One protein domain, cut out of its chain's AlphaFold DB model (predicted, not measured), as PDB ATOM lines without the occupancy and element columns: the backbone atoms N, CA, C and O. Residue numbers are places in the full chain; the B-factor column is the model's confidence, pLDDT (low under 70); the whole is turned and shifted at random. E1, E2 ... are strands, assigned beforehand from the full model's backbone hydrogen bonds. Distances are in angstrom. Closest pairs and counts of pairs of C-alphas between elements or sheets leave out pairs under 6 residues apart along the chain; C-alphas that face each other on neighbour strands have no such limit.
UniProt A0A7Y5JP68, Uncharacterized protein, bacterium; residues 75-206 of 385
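This is residues 75 to 206 of the 385 residues of an uncharacterized protein of bacterium (UniProt A0A7Y5JP68). With little regular structure, this domain has two sheets only partly face to face, strongly twisted E3 E2 E5 E6 E8 and smaller E4 E1 E7, with long loops round them. The 132 printed residues include eight named strands, E1 to E8, and no named helix: all strand, with 40 residues in named elements. The larger sheet is antiparallel, the smaller mixed. The whole is compact, with a radius of gyration of the C-alphas of 14.4 A, and the C-alphas span 44 by 31 by 24 A along their three main axes.

E1, residues 75 to 80, begins at C-alpha (-29.280, 44.962, 31.451). Then come E2, 99 to 104; E3, 138 to 140; E4, 159 to 162; E5, 170 to 176, 19.5 A long; E6, 182 to 186; E7, 194 to 199; and E8, 203 to 205, ending at C-alpha (-52.111, 42.466, 17.303).

E1 is parallel to E7, with N 77 and O 196 2.9 A apart, and antiparallel to E4, with N 76 and O 159 at 2.7 A. E2 is antiparallel to E5, with N 101 and O 174 at 2.8 A.

The printed part has no cut. Links E1 to E2, E2 to E3 and E3 to E4 are long. Residues 123 to 131, 163 to 165 and 178 to 179 have pLDDT under 70.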
ATOM      1  N   LEU A  75     -28.460  43.876  30.922       83.12
ATOM      2  CA  LEU A  75     -29.280  44.962  31.451       83.12
ATOM      3  C   LEU A  75     -29.952  45.656  30.264       83.12
ATOM      4  O   LEU A  75     -29.288  46.318  29.474       83.12
ATOM      5  N   ALA A  76     -31.258  45.494  30.109       86.44
ATOM      6  CA  ALA A  76     -31.997  45.987  28.959       86.44
ATOM      7  C   ALA A  76     -33.148  46.897  29.360       86.44
ATOM      8  O   ALA A  76     -33.922  46.592  30.265       86.44
ATOM      9  N   VAL A  77     -33.291  48.000  28.636       90.50
ATOM     10  CA  VAL A  77     -34.493  48.825  28.682       90.50
ATOM     11  C   VAL A  77     -35.344  48.474  27.469       90.50
ATOM     12  O   VAL A  77     -35.005  48.864  26.351       90.50
ATOM     13  N   PHE A  78     -36.438  47.736  27.668       94.69
ATOM     14  CA  PHE A  78     -37.421  47.527  26.604       94.69
ATOM     15  C   PHE A  78     -38.364  48.719  26.563       94.69
ATOM     16  O   PHE A  78     -38.860  49.162  27.599       94.69
ATOM     17  N   TYR A  79     -38.635  49.232  25.372       94.25
ATOM     18  CA  TYR A  79     -39.590  50.318  25.202       94.25
ATOM     19  C   TYR A  79     -40.274  50.234  23.849       94.25
ATOM     20  O   TYR A  79     -39.745  49.658  22.901       94.25
ATOM     21  N   THR A  80     -41.446  50.848  23.744       94.62
ATOM     22  CA  THR A  80     -42.129  50.996  22.461       94.62
ATOM     23  C   THR A  80     -42.605  52.422  22.241       94.62
ATOM     24  O   THR A  80     -43.143  53.078  23.133       94.62
ATOM     25  N   GLU A  81     -42.413  52.908  21.016       91.06
ATOM     26  CA  GLU A  81     -43.010  54.158  20.546       91.06
ATOM     27  C   GLU A  81     -44.392  53.926  19.907       91.06
ATOM     28  O   GLU A  81     -45.139  54.882  19.660       91.06
ATOM     29  N   GLN A  82     -44.761  52.670  19.646       94.62
ATOM     30  CA  GLN A  82     -46.083  52.313  19.149       94.62
ATOM     31  C   GLN A  82     -47.115  52.511  20.266       94.62
ATOM     32  O   GLN A  82     -46.920  52.079  21.399       94.62
ATOM     33  N   MET A  83     -48.226  53.182  19.957       95.38
ATOM     34  CA  MET A  83     -49.362  53.254  20.875       95.38
ATOM     35  C   MET A  83     -50.101  51.916  20.834       95.38
ATOM     36  O   MET A  83     -50.759  51.609  19.841       95.38
ATOM     37  N   LEU A  84     -49.986  51.129  21.900       95.38
ATOM     38  CA  LEU A  84     -50.738  49.892  22.073       95.38
ATOM     39  C   LEU A  84     -52.155  50.222  22.549       95.38
ATOM     40  O   LEU A  84     -52.354  51.036  23.456       95.38
ATOM     41  N   THR A  85     -53.149  49.601  21.926       93.94
ATOM     42  CA  THR A  85     -54.574  49.908  22.128       93.94
ATOM     43  C   THR A  85     -55.325  48.721  22.718       93.94
ATOM     44  O   THR A  85     -54.823  47.603  22.744       93.94
ATOM     45  N   THR A  86     -56.535  48.939  23.225       85.38
ATOM     46  CA  THR A  86     -57.346  47.882  23.859       85.38
ATOM     47  C   THR A  86     -57.861  46.827  22.877       85.38
ATOM     48  O   THR A  86     -58.351  45.784  23.295       85.38
ATOM     49  N   GLU A  87     -57.782  47.103  21.577       87.94
ATOM     50  CA  GLU A  87     -58.171  46.217  20.480       87.94
ATOM     51  C   GLU A  87     -57.327  46.525  19.237       87.94
ATOM     52  O   GLU A  87     -56.751  47.614  19.123       87.94
ATOM     53  N   CYS A  88     -57.271  45.585  18.293       89.94
ATOM     54  CA  CYS A  88     -56.547  45.777  17.039       89.94
ATOM     55  C   CYS A  88     -57.194  46.866  16.191       89.94
ATOM     56  O   CYS A  88     -58.409  46.846  15.996       89.94
ATOM     57  N   ASP A  89     -56.370  47.789  15.690       88.75
ATOM     58  CA  ASP A  89     -56.785  48.983  14.942       88.75
ATOM     59  C   ASP A  89     -57.753  49.911  15.710       88.75
ATOM     60  O   ASP A  89     -58.407  50.764  15.108       88.75
ATOM     61  N   GLY A  90     -57.862  49.746  17.034       85.69
ATOM     62  CA  GLY A  90     -58.647  50.625  17.895       85.69
ATOM     63  C   GLY A  90     -57.950  51.959  18.161       85.69
ATOM     64  O   GLY A  90     -56.743  52.092  18.001       85.69
ATOM     65  N   ASP A  91     -58.712  52.941  18.644       90.50
ATOM     66  CA  ASP A  91     -58.187  54.272  18.999       90.50
ATOM     67  C   ASP A  91     -58.024  54.468  20.519       90.50
ATOM     68  O   ASP A  91     -57.580  55.523  20.976       90.50
ATOM     69  N   ILE A  92     -58.428  53.478  21.322       87.50
ATOM     70  CA  ILE A  92     -58.385  53.553  22.786       87.50
ATOM     71  C   ILE A  92     -57.046  52.977  23.262       87.50
ATOM     72  O   ILE A  92     -56.849  51.767  23.146       87.50
ATOM     73  N   PRO A  93     -56.124  53.797  23.796       92.00
ATOM     74  CA  PRO A  93     -54.841  53.309  24.287       92.00
ATOM     75  C   PRO A  93     -55.019  52.419  25.520       92.00
ATOM     76  O   PRO A  93     -55.937  52.624  26.319       92.00
ATOM     77  N   LEU A  94     -54.107  51.462  25.705       88.50
ATOM     78  CA  LEU A  94     -53.995  50.740  26.970       88.50
ATOM     79  C   LEU A  94     -53.708  51.727  28.106       88.50
ATOM     80  O   LEU A  94     -52.905  52.652  27.960       88.50
ATOM     81  N   ALA A  95     -54.383  51.531  29.235       83.50
ATOM     82  CA  ALA A  95     -54.178  52.350  30.420       83.50
ATOM     83  C   ALA A  95     -52.867  51.975  31.120       83.50
ATOM     84  O   ALA A  95     -52.466  50.804  31.106       83.50
ATOM     85  N   ASP A  96     -52.249  52.951  31.784       84.62
ATOM     86  CA  ASP A  96     -51.132  52.692  32.690       84.62
ATOM     87  C   ASP A  96     -51.542  51.663  33.763       84.62
ATOM     88  O   ASP A  96     -52.704  51.587  34.172       84.62
ATOM     89  N   GLY A  97     -50.595  50.822  34.174       74.88
ATOM     90  CA  GLY A  97     -50.816  49.660  35.033       74.88
ATOM     91  C   GLY A  97     -51.146  48.365  34.279       74.88
ATOM     92  O   GLY A  97     -51.022  47.292  34.865       74.88
ATOM     93  N   THR A  98     -51.505  48.417  32.987       82.94
ATOM     94  CA  THR A  98     -51.775  47.195  32.202       82.94
ATOM     95  C   THR A  98     -50.523  46.302  32.147       82.94
ATOM     96  O   THR A  98     -49.476  46.799  31.733       82.94
ATOM     97  N   PRO A  99     -50.590  45.010  32.523       84.75
ATOM     98  CA  PRO A  99     -49.422  44.129  32.529       84.75
ATOM     99  C   PRO A  99     -48.792  43.902  31.149       84.75
ATOM    100  O   PRO A  99     -49.494  43.658  30.165       84.75
ATOM    101  N   VAL A 100     -47.462  43.897  31.117       91.25
ATOM    102  CA  VAL A 100     -46.626  43.505  29.978       91.25
ATOM    103  C   VAL A 100     -45.710  42.372  30.429       91.25
ATOM    104  O   VAL A 100     -44.912  42.543  31.346       91.25
ATOM    105  N   TYR A 101     -45.825  41.206  29.807       92.69
ATOM    106  CA  TYR A 101     -45.088  39.998  30.169       92.69
ATOM    107  C   TYR A 101     -43.838  39.849  29.309       92.69
ATOM    108  O   TYR A 101     -43.928  39.972  28.092       92.69
ATOM    109  N   VAL A 102     -42.697  39.538  29.921       94.50
ATOM    110  CA  VAL A 102     -41.467  39.177  29.205       94.50
ATOM    111  C   VAL A 102     -41.455  37.672  29.000       94.50
ATOM    112  O   VAL A 102     -41.439  36.910  29.961       94.50
ATOM    113  N   MET A 103     -41.445  37.241  27.750       95.06
ATOM    114  CA  MET A 103     -41.377  35.840  27.358       95.06
ATOM    115  C   MET A 103     -39.964  35.508  26.884       95.06
ATOM    116  O   MET A 103     -39.313  36.339  26.251       95.06
ATOM    117  N   TRP A 104     -39.492  34.303  27.195       94.12
ATOM    118  CA  TRP A 104     -38.164  33.806  26.847       94.12
ATOM    119  C   TRP A 104     -38.262  32.592  25.911       94.12
ATOM    120  O   TRP A 104     -38.896  31.590  26.264       94.12
ATOM    121  N   ASP A 105     -37.603  32.694  24.751       93.44
ATOM    122  CA  ASP A 105     -37.402  31.625  23.753       93.44
ATOM    123  C   ASP A 105     -36.360  30.624  24.279       93.44
ATOM    124  O   ASP A 105     -35.196  30.607  23.883       93.44
ATOM    125  N   ALA A 106     -36.755  29.836  25.277       86.19
ATOM    126  CA  ALA A 106     -35.853  28.913  25.959       86.19
ATOM    127  C   ALA A 106     -35.480  27.691  25.100       86.19
ATOM    128  O   ALA A 106     -34.475  27.036  25.382       86.19
ATOM    129  N   ASP A 107     -36.294  27.344  24.097       85.69
ATOM    130  CA  ASP A 107     -36.047  26.210  23.202       85.69
ATOM    131  C   ASP A 107     -35.299  26.596  21.910       85.69
ATOM    132  O   ASP A 107     -34.841  25.703  21.188       85.69
ATOM    133  N   ASN A 108     -35.039  27.896  21.710       88.62
ATOM    134  CA  ASN A 108     -34.205  28.467  20.654       88.62
ATOM    135  C   ASN A 108     -34.746  28.183  19.247       88.62
ATOM    136  O   ASN A 108     -33.970  27.968  18.305       88.62
ATOM    137  N   ASP A 109     -36.069  28.156  19.097       88.25
ATOM    138  CA  ASP A 109     -36.713  27.954  17.800       88.25
ATOM    139  C   ASP A 109     -36.831  29.263  16.987       88.25
ATOM    140  O   ASP A 109     -37.043  29.232  15.766       88.25
ATOM    141  N   GLY A 110     -36.585  30.407  17.641       86.56
ATOM    142  CA  GLY A 110     -36.585  31.738  17.049       86.56
ATOM    143  C   GLY A 110     -37.978  32.268  16.708       86.56
ATOM    144  O   GLY A 110     -38.082  33.176  15.876       86.56
ATOM    145  N   GLN A 111     -39.046  31.699  17.276       87.38
ATOM    146  CA  GLN A 111     -40.423  32.128  17.052       87.38
ATOM    147  C   GLN A 111     -41.243  32.095  18.345       87.38
ATOM    148  O   GLN A 111     -41.208  31.114  19.065       87.38
ATOM    149  N   PRO A 112     -42.093  33.107  18.603       87.06
ATOM    150  CA  PRO A 112     -43.008  33.060  19.738       87.06
ATOM    151  C   PRO A 112     -43.914  31.819  19.716       87.06
ATOM    152  O   PRO A 112     -44.808  31.700  18.864       87.06
ATOM    153  N   SER A 113     -43.714  30.918  20.670       84.19
ATOM    154  CA  SER A 113     -44.296  29.579  20.704       84.19
ATOM    155  C   SER A 113     -45.049  29.304  22.015       84.19
ATOM    156  O   SER A 113     -45.051  30.092  22.956       84.19
ATOM    157  N   ALA A 114     -45.751  28.167  22.081       73.88
ATOM    158  CA  ALA A 114     -46.365  27.699  23.330       73.88
ATOM    159  C   ALA A 114     -45.357  27.012  24.275       73.88
ATOM    160  O   ALA A 114     -45.711  26.715  25.416       73.88
ATOM    161  N   GLY A 115     -44.150  26.701  23.784       73.69
ATOM    162  CA  GLY A 115     -43.035  26.194  24.588       73.69
ATOM    163  C   GLY A 115     -42.324  27.304  25.361       73.69
ATOM    164  O   GLY A 115     -41.726  27.036  26.407       73.69
ATOM    165  N   ASP A 116     -42.464  28.544  24.890       86.12
ATOM    166  CA  ASP A 116     -41.887  29.728  25.509       86.12
ATOM    167  C   ASP A 116     -42.517  29.999  26.868       86.12
ATOM    168  O   ASP A 116     -43.709  29.790  27.122       86.12
ATOM    169  N   ARG A 117     -41.687  30.495  27.777       83.25
ATOM    170  CA  ARG A 117     -42.054  30.672  29.179       83.25
ATOM    171  C   ARG A 117     -41.627  32.035  29.672       83.25
ATOM    172  O   ARG A 117     -40.697  32.640  29.150       83.25
ATOM    173  N   LEU A 118     -42.278  32.490  30.735       87.81
ATOM    174  CA  LEU A 118     -41.743  33.590  31.523       87.81
ATOM    175  C   LEU A 118     -40.367  33.163  32.068       87.81
ATOM    176  O   LEU A 118     -40.268  32.056  32.613       87.81
ATOM    177  N   PRO A 119     -39.317  33.993  31.950       88.12
ATOM    178  CA  PRO A 119     -38.061  33.724  32.627       88.12
ATOM    179  C   PRO A 119     -38.290  33.691  34.145       88.12
ATOM    180  O   PRO A 119     -39.181  34.364  34.684       88.12
ATOM    181  N   THR A 120     -37.503  32.872  34.840       84.88
ATOM    182  CA  THR A 120     -37.595  32.732  36.297       84.88
ATOM    183  C   THR A 120     -37.090  34.010  36.956       84.88
ATOM    184  O   THR A 120     -35.990  34.465  36.658       84.88
ATOM    185  N   VAL A 121     -37.861  34.601  37.866       85.25
ATOM    186  CA  VAL A 121     -37.417  35.793  38.599       85.25
ATOM    187  C   VAL A 121     -36.431  35.387  39.697       85.25
ATOM    188  O   VAL A 121     -36.720  34.479  40.476       85.25
ATOM    189  N   CYS A 122     -35.268  36.039  39.751       76.44
ATOM    190  CA  CYS A 122     -34.321  35.896  40.842       76.44
ATOM    191  C   CYS A 122     -34.879  36.553  42.090       76.44
ATOM    192  O   CYS A 122     -35.282  37.716  42.092       76.44
ATOM    193  N   ALA A 123     -34.818  35.783  43.161       61.12
ATOM    194  CA  ALA A 123     -35.325  36.157  44.446       61.12
ATOM    195  C   ALA A 123     -34.522  37.281  45.129       61.12
ATOM    196  O   ALA A 123     -35.057  38.321  45.512       61.12
ATOM    197  N   ASN A 124     -33.216  37.065  45.256       56.53
ATOM    198  CA  ASN A 124     -32.317  37.939  45.994       56.53
ATOM    199  C   ASN A 124     -31.038  38.163  45.182       56.53
ATOM    200  O   ASN A 124     -30.002  37.549  45.454       56.53
ATOM    201  N   PRO A 125     -31.112  38.986  44.127       57.19
ATOM    202  CA  PRO A 125     -29.951  39.242  43.303       57.19
ATOM    203  C   PRO A 125     -28.864  40.036  44.042       57.19
ATOM    204  O   PRO A 125     -29.194  40.990  44.751       57.19
ATOM    205  N   PRO A 126     -27.567  39.722  43.841       52.69
ATOM    206  CA  PRO A 126     -27.027  38.646  42.997       52.69
ATOM    207  C   PRO A 126     -26.796  37.306  43.730       52.69
ATOM    208  O   PRO A 126     -26.438  36.325  43.085       52.69
ATOM    209  N   ASP A 127     -26.975  37.253  45.053       54.31
ATOM    210  CA  ASP A 127     -26.374  36.223  45.914       54.31
ATOM    211  C   ASP A 127     -27.157  34.892  46.005       54.31
ATOM    212  O   ASP A 127     -26.596  33.899  46.466       54.31
ATOM    213  N   ASP A 128     -28.426  34.845  45.574       64.12
ATOM    214  CA  ASP A 128     -29.294  33.643  45.633       64.12
ATOM    215  C   ASP A 128     -30.049  33.395  44.312       64.12
ATOM    216  O   ASP A 128     -31.215  32.994  44.264       64.12
ATOM    217  N   CYS A 129     -29.404  33.727  43.196       63.28
ATOM    218  CA  CYS A 129     -29.963  33.479  41.878       63.28
ATOM    219  C   CYS A 129     -29.595  32.066  41.420       63.28
ATOM    220  O   CYS A 129     -28.419  31.724  41.295       63.28
ATOM    221  N   GLY A 130     -30.608  31.242  41.136       65.56
ATOM    222  CA  GLY A 130     -30.403  30.022  40.359       65.56
ATOM    223  C   GLY A 130     -29.849  30.330  38.961       65.56
ATOM    224  O   GLY A 130     -29.673  31.484  38.567       65.56
ATOM    225  N   PHE A 131     -29.606  29.287  38.171       68.69
ATOM    226  CA  PHE A 131     -29.272  29.464  36.757       68.69
ATOM    227  C   PHE A 131     -30.414  30.172  36.029       68.69
ATOM    228  O   PHE A 131     -31.579  29.848  36.277       68.69
ATOM    229  N   GLN A 132     -30.083  31.072  35.094       78.19
ATOM    230  CA  GLN A 132     -31.048  31.582  34.119       78.19
ATOM    231  C   GLN A 132     -32.222  32.337  34.766       78.19
ATOM    232  O   GLN A 132     -33.392  31.986  34.588       78.19
ATOM    233  N   THR A 133     -31.911  33.385  35.533       84.75
ATOM    234  CA  THR A 133     -32.924  34.180  36.243       84.75
ATOM    235  C   THR A 133     -32.916  35.655  35.844       84.75
ATOM    236  O   THR A 133     -31.984  36.125  35.196       84.75
ATOM    237  N   VAL A 134     -33.972  36.397  36.191       86.75
ATOM    238  CA  VAL A 134     -34.149  37.826  35.857       86.75
ATOM    239  C   VAL A 134     -34.657  38.643  37.043       86.75
ATOM    240  O   VAL A 134     -35.195  38.075  37.978       86.75
ATOM    241  N   ASN A 135     -34.551  39.970  37.038       79.44
ATOM    242  CA  ASN A 135     -35.156  40.804  38.092       79.44
ATOM    243  C   ASN A 135     -36.686  40.884  38.016       79.44
ATOM    244  O   ASN A 135     -37.350  40.867  39.048       79.44
ATOM    245  N   TYR A 136     -37.237  40.957  36.808       83.56
ATOM    246  CA  TYR A 136     -38.667  41.033  36.547       83.56
ATOM    247  C   TYR A 136     -38.980  40.272  35.264       83.56
ATOM    248  O   TYR A 136     -38.267  40.376  34.269       83.56
ATOM    249  N   ASN A 137     -40.077  39.523  35.275       89.31
ATOM    250  CA  ASN A 137     -40.660  38.917  34.078       89.31
ATOM    251  C   ASN A 137     -42.000  39.567  33.695       89.31
ATOM    252  O   ASN A 137     -42.658  39.131  32.751       89.31
ATOM    253  N   GLN A 138     -42.398  40.612  34.423       90.44
ATOM    254  CA  GLN A 138     -43.604  41.386  34.195       90.44
ATOM    255  C   GLN A 138     -43.335  42.859  34.521       90.44
ATOM    256  O   GLN A 138     -42.744  43.178  35.550       90.44
ATOM    257  N   PHE A 139     -43.815  43.735  33.646       90.81
ATOM    258  CA  PHE A 139     -43.829  45.187  33.784       90.81
ATOM    259  C   PHE A 139     -45.255  45.705  33.587       90.81
ATOM    260  O   PHE A 139     -46.190  44.925  33.383       90.81
ATOM    261  N   SER A 140     -45.425  47.022  33.607       86.75
ATOM    262  CA  SER A 140     -46.701  47.672  33.325       86.75
ATOM    263  C   SER A 140     -46.552  48.708  32.220       86.75
ATOM    264  O   SER A 140     -45.520  49.368  32.106       86.75
ATOM    265  N   ILE A 141     -47.616  48.890  31.435       88.94
ATOM    266  CA  ILE A 141     -47.817  50.112  30.657       88.94
ATOM    267  C   ILE A 141     -47.692  51.296  31.624       88.94
ATOM    268  O   ILE A 141     -48.307  51.286  32.688       88.94
ATOM    269  N   ASN A 142     -46.869  52.277  31.285       84.81
ATOM    270  CA  ASN A 142     -46.530  53.419  32.143       84.81
ATOM    271  C   ASN A 142     -46.291  54.690  31.314       84.81
ATOM    272  O   ASN A 142     -45.569  55.598  31.715       84.81
ATOM    273  N   GLY A 143     -46.835  54.747  30.099       86.56
ATOM    274  CA  GLY A 143     -46.503  55.791  29.144       86.56
ATOM    275  C   GLY A 143     -46.974  57.185  29.563       86.56
ATOM    276  O   GLY A 143     -46.328  58.165  29.195       86.56
ATOM    277  N   VAL A 144     -48.060  57.314  30.335       81.38
ATOM    278  CA  VAL A 144     -48.470  58.624  30.876       81.38
ATOM    279  C   VAL A 144     -47.569  59.022  32.041       81.38
ATOM    280  O   VAL A 144     -47.090  60.156  32.058       81.38
ATOM    281  N   GLU A 145     -47.313  58.102  32.971       78.56
ATOM    282  CA  GLU A 145     -46.401  58.301  34.106       78.56
ATOM    283  C   GLU A 145     -44.993  58.719  33.654       78.56
ATOM    284  O   GLU A 145     -44.418  59.657  34.202       78.56
ATOM    285  N   MET A 146     -44.483  58.084  32.598       85.69
ATOM    286  CA  MET A 146     -43.140  58.306  32.054       85.69
ATOM    287  C   MET A 146     -43.074  59.412  30.987       85.69
ATOM    288  O   MET A 146     -42.054  59.562  30.319       85.69
ATOM    289  N   GLU A 147     -44.155  60.174  30.785       90.69
ATOM    290  CA  GLU A 147     -44.255  61.251  29.782       90.69
ATOM    291  C   GLU A 147     -44.018  60.805  28.315       90.69
ATOM    292  O   GLU A 147     -43.733  61.623  27.436       90.69
ATOM    293  N   LEU A 148     -44.189  59.514  28.007       88.62
ATOM    294  CA  LEU A 148     -44.067  58.936  26.659       88.62
ATOM    295  C   LEU A 148     -45.357  59.059  25.830       88.62
ATOM    296  O   LEU A 148     -45.314  59.008  24.594       88.62
ATOM    297  N   GLY A 149     -46.497  59.223  26.503       92.69
ATOM    298  CA  GLY A 149     -47.845  59.228  25.932       92.69
ATOM    299  C   GLY A 149     -48.630  57.945  26.248       92.69
ATOM    300  O   GLY A 149     -48.036  56.925  26.584       92.69
ATOM    301  N   PRO A 150     -49.971  57.972  26.158       90.56
ATOM    302  CA  PRO A 150     -50.814  56.850  26.570       90.56
ATOM    303  C   PRO A 150     -50.603  55.608  25.688       90.56
ATOM    304  O   PRO A 150     -50.321  55.734  24.497       90.56
ATOM    305  N   GLY A 151     -50.758  54.411  26.265       88.38
ATOM    306  CA  GLY A 151     -50.615  53.133  25.553       88.38
ATOM    307  C   GLY A 151     -49.179  52.754  25.180       88.38
ATOM    308  O   GLY A 151     -48.973  51.773  24.475       88.38
ATOM    309  N   ARG A 152     -48.181  53.522  25.625       94.12
ATOM    310  CA  ARG A 152     -46.752  53.222  25.454       94.12
ATOM    311  C   ARG A 152     -46.174  52.697  26.756       94.12
ATOM    312  O   ARG A 152     -46.760  52.900  27.817       94.12
ATOM    313  N   PHE A 153     -45.017  52.054  26.688       92.88
ATOM    314  CA  PHE A 153     -44.317  51.640  27.895       92.88
ATOM    315  C   PHE A 153     -42.806  51.691  27.730       92.88
ATOM    316  O   PHE A 153     -42.275  51.638  26.617       92.88
ATOM    317  N   VAL A 154     -42.150  51.763  28.878       91.75
ATOM    318  CA  VAL A 154     -40.727  51.532  29.075       91.75
ATOM    319  C   VAL A 154     -40.571  50.682  30.327       91.75
ATOM    320  O   VAL A 154     -41.286  50.880  31.309       91.75
ATOM    321  N   THR A 155     -39.660  49.718  30.315       85.19
ATOM    322  CA  THR A 155     -39.336  48.963  31.528       85.19
ATOM    323  C   THR A 155     -38.688  49.884  32.550       85.19
ATOM    324  O   THR A 155     -37.589  50.392  32.309       85.19
ATOM    325  N   ASP A 156     -39.359  50.076  33.679       78.88
ATOM    326  CA  ASP A 156     -38.813  50.746  34.852       78.88
ATOM    327  C   ASP A 156     -39.138  49.897  36.097       78.88
ATOM    328  O   ASP A 156     -40.319  49.715  36.410       78.88
ATOM    329  N   PRO A 157     -38.132  49.309  36.771       80.50
ATOM    330  CA  PRO A 157     -36.697  49.390  36.467       80.50
ATOM    331  C   PRO A 157     -36.313  48.658  35.165       80.50
ATOM    332  O   PRO A 157     -37.101  47.911  34.592       80.50
ATOM    333  N   ALA A 158     -35.079  48.853  34.693       83.69
ATOM    334  CA  ALA A 158     -34.549  48.113  33.543       83.69
ATOM    335  C   ALA A 158     -34.567  46.595  33.803       83.69
ATOM    336  O   ALA A 158     -34.276  46.154  34.914       83.69
ATOM    337  N   PHE A 159     -34.860  45.796  32.781       89.00
ATOM    338  CA  PHE A 159     -34.775  44.338  32.834       89.00
ATOM    339  C   PHE A 159     -33.322  43.896  33.017       89.00
ATOM    340  O   PHE A 159     -32.435  44.396  32.334       89.00
ATOM    341  N   SER A 160     -33.056  42.946  33.906       86.56
ATOM    342  CA  SER A 160     -31.714  42.417  34.126       86.56
ATOM    343  C   SER A 160     -31.715  40.910  34.305       86.56
ATOM    344  O   SER A 160     -32.569  40.383  35.013       86.56
ATOM    345  N   THR A 161     -30.725  40.227  33.737       85.88
ATOM    346  CA  THR A 161     -30.477  38.804  34.004       85.88
ATOM    347  C   THR A 161     -29.541  38.634  35.192       85.88
ATOM    348  O   THR A 161     -28.617  39.427  35.372       85.88
ATOM    349  N   TYR A 162     -29.718  37.558  35.950       72.62
ATOM    350  CA  TYR A 162     -28.820  37.150  37.021       72.62
ATOM    351  C   TYR A 162     -28.431  35.674  36.891       72.62
ATOM    352  O   TYR A 162     -29.223  34.845  36.431       72.62
ATOM    353  N   GLY A 163     -27.219  35.350  37.346       67.69
ATOM    354  CA  GLY A 163     -26.623  34.022  37.208       67.69
ATOM    355  C   GLY A 163     -25.997  33.795  35.827       67.69
ATOM    356  O   GLY A 163     -25.523  34.744  35.204       67.69
ATOM    357  N   GLU A 164     -25.988  32.542  35.356       63.59
ATOM    358  CA  GLU A 164     -25.614  32.222  33.969       63.59
ATOM    359  C   GLU A 164     -26.562  32.925  32.990       63.59
ATOM    360  O   GLU A 164     -27.770  33.023  33.249       63.59
ATOM    361  N   HIS A 165     -26.020  33.391  31.861       68.19
ATOM    362  CA  HIS A 165     -26.795  34.004  30.792       68.19
ATOM    363  C   HIS A 165     -27.983  33.124  30.403       68.19
ATOM    364  O   HIS A 165     -27.884  31.900  30.261       68.19
ATOM    365  N   LEU A 166     -29.131  33.774  30.203       77.06
ATOM    366  CA  LEU A 166     -30.241  33.153  29.501       77.06
ATOM    367  C   LEU A 166     -29.765  32.865  28.081       77.06
ATOM    368  O   LEU A 166     -29.608  33.787  27.288       77.06
ATOM    369  N   GLU A 167     -29.480  31.597  27.792       82.12
ATOM    370  CA  GLU A 167     -29.078  31.137  26.468       82.12
ATOM    371  C   GLU A 167     -30.224  30.327  25.844       82.12
ATOM    372  O   GLU A 167     -30.582  29.274  26.383       82.12
ATOM    373  N   PRO A 168     -30.803  30.796  24.722       87.44
ATOM    374  CA  PRO A 168     -30.467  32.034  24.004       87.44
ATOM    375  C   PRO A 168     -31.017  33.286  24.717       87.44
ATOM    376  O   PRO A 168     -32.051  33.212  25.379       87.44
ATOM    377  N   SER A 169     -30.395  34.460  24.542       90.38
ATOM    378  CA  SER A 169     -30.864  35.717  25.164       90.38
ATOM    379  C   SER A 169     -31.981  36.376  24.348       90.38
ATOM    380  O   SER A 169     -31.969  37.573  24.053       90.38
ATOM    381  N   ARG A 170     -32.958  35.570  23.933       93.62
ATOM    382  CA  ARG A 170     -34.040  35.986  23.045       93.62
ATOM    383  C   ARG A 170     -35.339  36.161  23.797       93.62
ATOM    384  O   ARG A 170     -35.860  35.222  24.399       93.62
ATOM    385  N   PHE A 171     -35.870  37.369  23.722       95.00
ATOM    386  CA  PHE A 171     -37.071  37.756  24.438       95.00
ATOM    387  C   PHE A 171     -38.082  38.378  23.501       95.00
ATOM    388  O   PHE A 171     -37.738  38.951  22.473       95.00
ATOM    389  N   TYR A 172     -39.340  38.306  23.888       96.56
ATOM    390  CA  TYR A 172     -40.405  39.093  23.289       96.56
ATOM    391  C   TYR A 172     -41.410  39.447  24.377       96.56
ATOM    392  O   TYR A 172     -41.444  38.819  25.437       96.56
ATOM    393  N   LEU A 173     -42.193  40.494  24.156       96.50
ATOM    394  CA  LEU A 173     -43.120  41.011  25.147       96.50
ATOM    395  C   LEU A 173     -44.559  40.774  24.707       96.50
ATOM    396  O   LEU A 173     -44.908  40.948  23.540       96.50
ATOM    397  N   GLU A 174     -45.400  40.384  25.659       95.69
ATOM    398  CA  GLU A 174     -46.822  40.155  25.439       95.69
ATOM    399  C   GLU A 174     -47.670  41.066  26.321       95.69
ATOM    400  O   GLU A 174     -47.470  41.146  27.531       95.69
ATOM    401  N   VAL A 175     -48.687  41.683  25.728       93.00
ATOM    402  CA  VAL A 175     -49.841  42.196  26.467       93.00
ATOM    403  C   VAL A 175     -50.981  41.229  26.241       93.00
ATOM    404  O   VAL A 175     -51.292  40.875  25.102       93.00
ATOM    405  N   ARG A 176     -51.619  40.800  27.324       89.56
ATOM    406  CA  ARG A 176     -52.708  39.830  27.263       89.56
ATOM    407  C   ARG A 176     -54.053  40.507  27.491       89.56
ATOM    408  O   ARG A 176     -54.178  41.439  28.279       89.56
ATOM    409  N   CYS A 177     -55.057  40.020  26.780       81.50
ATOM    410  CA  CYS A 177     -56.461  40.267  27.054       81.50
ATOM    411  C   CYS A 177     -56.801  39.764  28.476       81.50
ATOM    412  O   CYS A 177     -56.107  38.924  29.053       81.50
ATOM    413  N   SER A 178     -57.928  40.208  29.032       67.88
ATOM    414  CA  SER A 178     -58.406  39.746  30.348       67.88
ATOM    415  C   SER A 178     -58.748  38.247  30.411       67.88
ATOM    416  O   SER A 178     -58.961  37.709  31.493       67.88
ATOM    417  N   ASP A 179     -58.870  37.579  29.263       66.31
ATOM    418  CA  ASP A 179     -59.095  36.134  29.138       66.31
ATOM    419  C   ASP A 179     -57.780  35.322  29.090       66.31
ATOM    420  O   ASP A 179     -57.816  34.096  29.010       66.31
ATOM    421  N   GLY A 180     -56.623  35.993  29.160       72.00
ATOM    422  CA  GLY A 180     -55.297  35.385  29.069       72.00
ATOM    423  C   GLY A 180     -54.789  35.173  27.639       72.00
ATOM    424  O   GLY A 180     -53.620  34.813  27.481       72.00
ATOM    425  N   ASN A 181     -55.608  35.425  26.610       81.44
ATOM    426  CA  ASN A 181     -55.161  35.420  25.220       81.44
ATOM    427  C   ASN A 181     -54.218  36.594  24.958       81.44
ATOM    428  O   ASN A 181     -54.289  37.637  25.603       81.44
ATOM    429  N   VAL A 182     -53.322  36.436  23.991       89.44
ATOM    430  CA  VAL A 182     -52.349  37.472  23.632       89.44
ATOM    431  C   VAL A 182     -53.039  38.528  22.771       89.44
ATOM    432  O   VAL A 182     -53.481  38.219  21.669       89.44
ATOM    433  N   LEU A 183     -53.126  39.760  23.274       92.56
ATOM    434  CA  LEU A 183     -53.637  40.912  22.529       92.56
ATOM    435  C   LEU A 183     -52.532  41.500  21.655       92.56
ATOM    436  O   LEU A 183     -52.700  41.639  20.448       92.56
ATOM    437  N   TRP A 184     -51.392  41.813  22.270       95.88
ATOM    438  CA  TRP A 184     -50.219  42.348  21.590       95.88
ATOM    439  C   TRP A 184     -49.021  41.461  21.845       95.88
ATOM    440  O   TRP A 184     -48.799  41.019  22.969       95.88
ATOM    441  N   ARG A 185     -48.223  41.256  20.807       96.12
ATOM    442  CA  ARG A 185     -46.961  40.532  20.881       96.12
ATOM    443  C   ARG A 185     -45.891  41.302  20.132       96.12
ATOM    444  O   ARG A 185     -46.103  41.613  18.962       96.12
ATOM    445  N   SER A 186     -44.773  41.601  20.778       96.69
ATOM    446  CA  SER A 186     -43.648  42.242  20.103       96.69
ATOM    447  C   SER A 186     -42.946  41.280  19.149       96.69
ATOM    448  O   SER A 186     -43.081  40.057  19.239       96.69
ATOM    449  N   GLU A 187     -42.121  41.836  18.276       94.50
ATOM    450  CA  GLU A 187     -41.021  41.095  17.672       94.50
ATOM    451  C   GLU A 187     -40.075  40.511  18.733       94.50
ATOM    452  O   GLU A 187     -40.005  40.982  19.875       94.50
ATOM    453  N   MET A 188     -39.358  39.460  18.346       94.62
ATOM    454  CA  MET A 188     -38.332  38.853  19.182       94.62
ATOM    455  C   MET A 188     -37.036  39.651  19.075       94.62
ATOM    456  O   MET A 188     -36.590  39.981  17.976       94.62
ATOM    457  N   VAL A 189     -36.421  39.926  20.217       94.38
ATOM    458  CA  VAL A 189     -35.175  40.677  20.333       94.38
ATOM    459  C   VAL A 189     -34.114  39.824  21.008       94.38
ATOM    460  O   VAL A 189     -34.370  39.164  22.014       94.38
ATOM    461  N   GLU A 190     -32.916  39.830  20.435       93.19
ATOM    462  CA  GLU A 190     -31.733  39.229  21.044       93.19
ATOM    463  C   GLU A 190     -31.022  40.301  21.863       93.19
ATOM    464  O   GLU A 190     -30.618  41.340  21.335       93.19
ATOM    465  N   VAL A 191     -30.914  40.069  23.166       91.06
ATOM    466  CA  VAL A 191     -30.446  41.080  24.105       91.06
ATOM    467  C   VAL A 191     -28.968  40.836  24.407       91.06
ATOM    468  O   VAL A 191     -28.625  39.769  24.921       91.06
ATOM    469  N   PRO A 192     -28.074  41.786  24.091       85.94
ATOM    470  CA  PRO A 192     -26.647  41.617  24.310       85.94
ATOM    471  C   PRO A 192     -26.293  41.701  25.799       85.94
ATOM    472  O   PRO A 192     -27.050  42.228  26.616       85.94
ATOM    473  N   ASP A 193     -25.097  41.235  26.138       82.81
ATOM    474  CA  ASP A 193     -24.532  41.394  27.477       82.81
ATOM    475  C   ASP A 193     -24.308  42.879  27.809       82.81
ATOM    476  O   ASP A 193     -23.913  43.683  26.954       82.81
ATOM    477  N   GLY A 194     -24.490  43.242  29.081       79.31
ATOM    478  CA  GLY A 194     -24.355  44.618  29.554       79.31
ATOM    479  C   GLY A 194     -25.568  45.506  29.254       79.31
ATOM    480  O   GLY A 194     -26.658  45.024  28.956       79.31
ATOM    481  N   LEU A 195     -25.379  46.825  29.400       79.56
ATOM    482  CA  LEU A 195     -26.445  47.818  29.237       79.56
ATOM    483  C   LEU A 195     -26.822  47.998  27.761       79.56
ATOM    484  O   LEU A 195     -25.966  48.327  26.937       79.56
ATOM    485  N   SER A 196     -28.109  47.869  27.451       87.31
ATOM    486  CA  SER A 196     -28.656  48.114  26.122       87.31
ATOM    487  C   SER A 196     -30.067  48.704  26.159       87.31
ATOM    488  O   SER A 196     -30.852  48.431  27.064       87.31
ATOM    489  N   ASP A 197     -30.390  49.486  25.132       88.69
ATOM    490  CA  ASP A 197     -31.742  49.969  24.863       88.69
ATOM    491  C   ASP A 197     -32.335  49.107  23.742       88.69
ATOM    492  O   ASP A 197     -31.728  48.964  22.678       88.69
ATOM    493  N   GLN A 198     -33.499  48.511  23.989       95.06
ATOM    494  CA  GLN A 198     -34.144  47.538  23.107       95.06
ATOM    495  C   GLN A 198     -35.495  48.087  22.626       95.06
ATOM    496  O   GLN A 198     -36.522  47.868  23.280       95.06
ATOM    497  N   PRO A 199     -35.523  48.834  21.505       94.25
ATOM    498  CA  PRO A 199     -36.776  49.285  20.923       94.25
ATOM    499  C   PRO A 199     -37.573  48.090  20.398       94.25
ATOM    500  O   PRO A 199     -37.085  47.319  19.578       94.25
ATOM    501  N   LEU A 200     -38.825  47.985  20.829       95.50
ATOM    502  CA  LEU A 200     -39.815  47.059  20.292       95.50
ATOM    503  C   LEU A 200     -40.644  47.821  19.260       95.50
ATOM    504  O   LEU A 200     -41.612  48.518  19.593       95.50
ATOM    505  N   THR A 201     -40.173  47.771  18.018       90.75
ATOM    506  CA  THR A 201     -40.664  48.600  16.914       90.75
ATOM    507  C   THR A 201     -41.928  48.048  16.277       90.75
ATOM    508  O   THR A 201     -42.730  48.823  15.754       90.75
ATOM    509  N   GLU A 202     -42.131  46.736  16.373       91.06
ATOM    510  CA  GLU A 202     -43.301  46.063  15.829       91.06
ATOM    511  C   GLU A 202     -44.016  45.248  16.908       91.06
ATOM    512  O   GLU A 202     -43.445  44.332  17.503       91.06
ATOM    513  N   PHE A 203     -45.297  45.557  17.122       95.25
ATOM    514  CA  PHE A 203     -46.223  44.673  17.817       95.25
ATOM    515  C   PHE A 203     -47.281  44.127  16.858       95.25
ATOM    516  O   PHE A 203     -48.037  44.877  16.233       95.25
ATOM    517  N   ALA A 204     -47.380  42.803  16.795       95.06
ATOM    518  CA  ALA A 204     -48.480  42.107  16.155       95.06
ATOM    519  C   ALA A 204     -49.696  42.095  17.090       95.06
ATOM    520  O   ALA A 204     -49.592  41.689  18.250       95.06
ATOM    521  N   CYS A 205     -50.850  42.519  16.574       94.31
ATOM    522  CA  CYS A 205     -52.111  42.466  17.303       94.31
ATOM    523  C   CYS A 205     -52.924  41.228  16.928       94.31
ATOM    524  O   CYS A 205     -53.087  40.931  15.743       94.31
ATOM    525  N   THR A 206     -53.498  40.557  17.923       91.31
ATOM    526  CA  THR A 206     -54.516  39.522  17.724       91.31
ATOM    527  C   THR A 206     -55.803  39.953  18.417       91.31
ATOM    528  O   THR A 206     -55.797  40.296  19.595       91.31
TER     529      THR A 206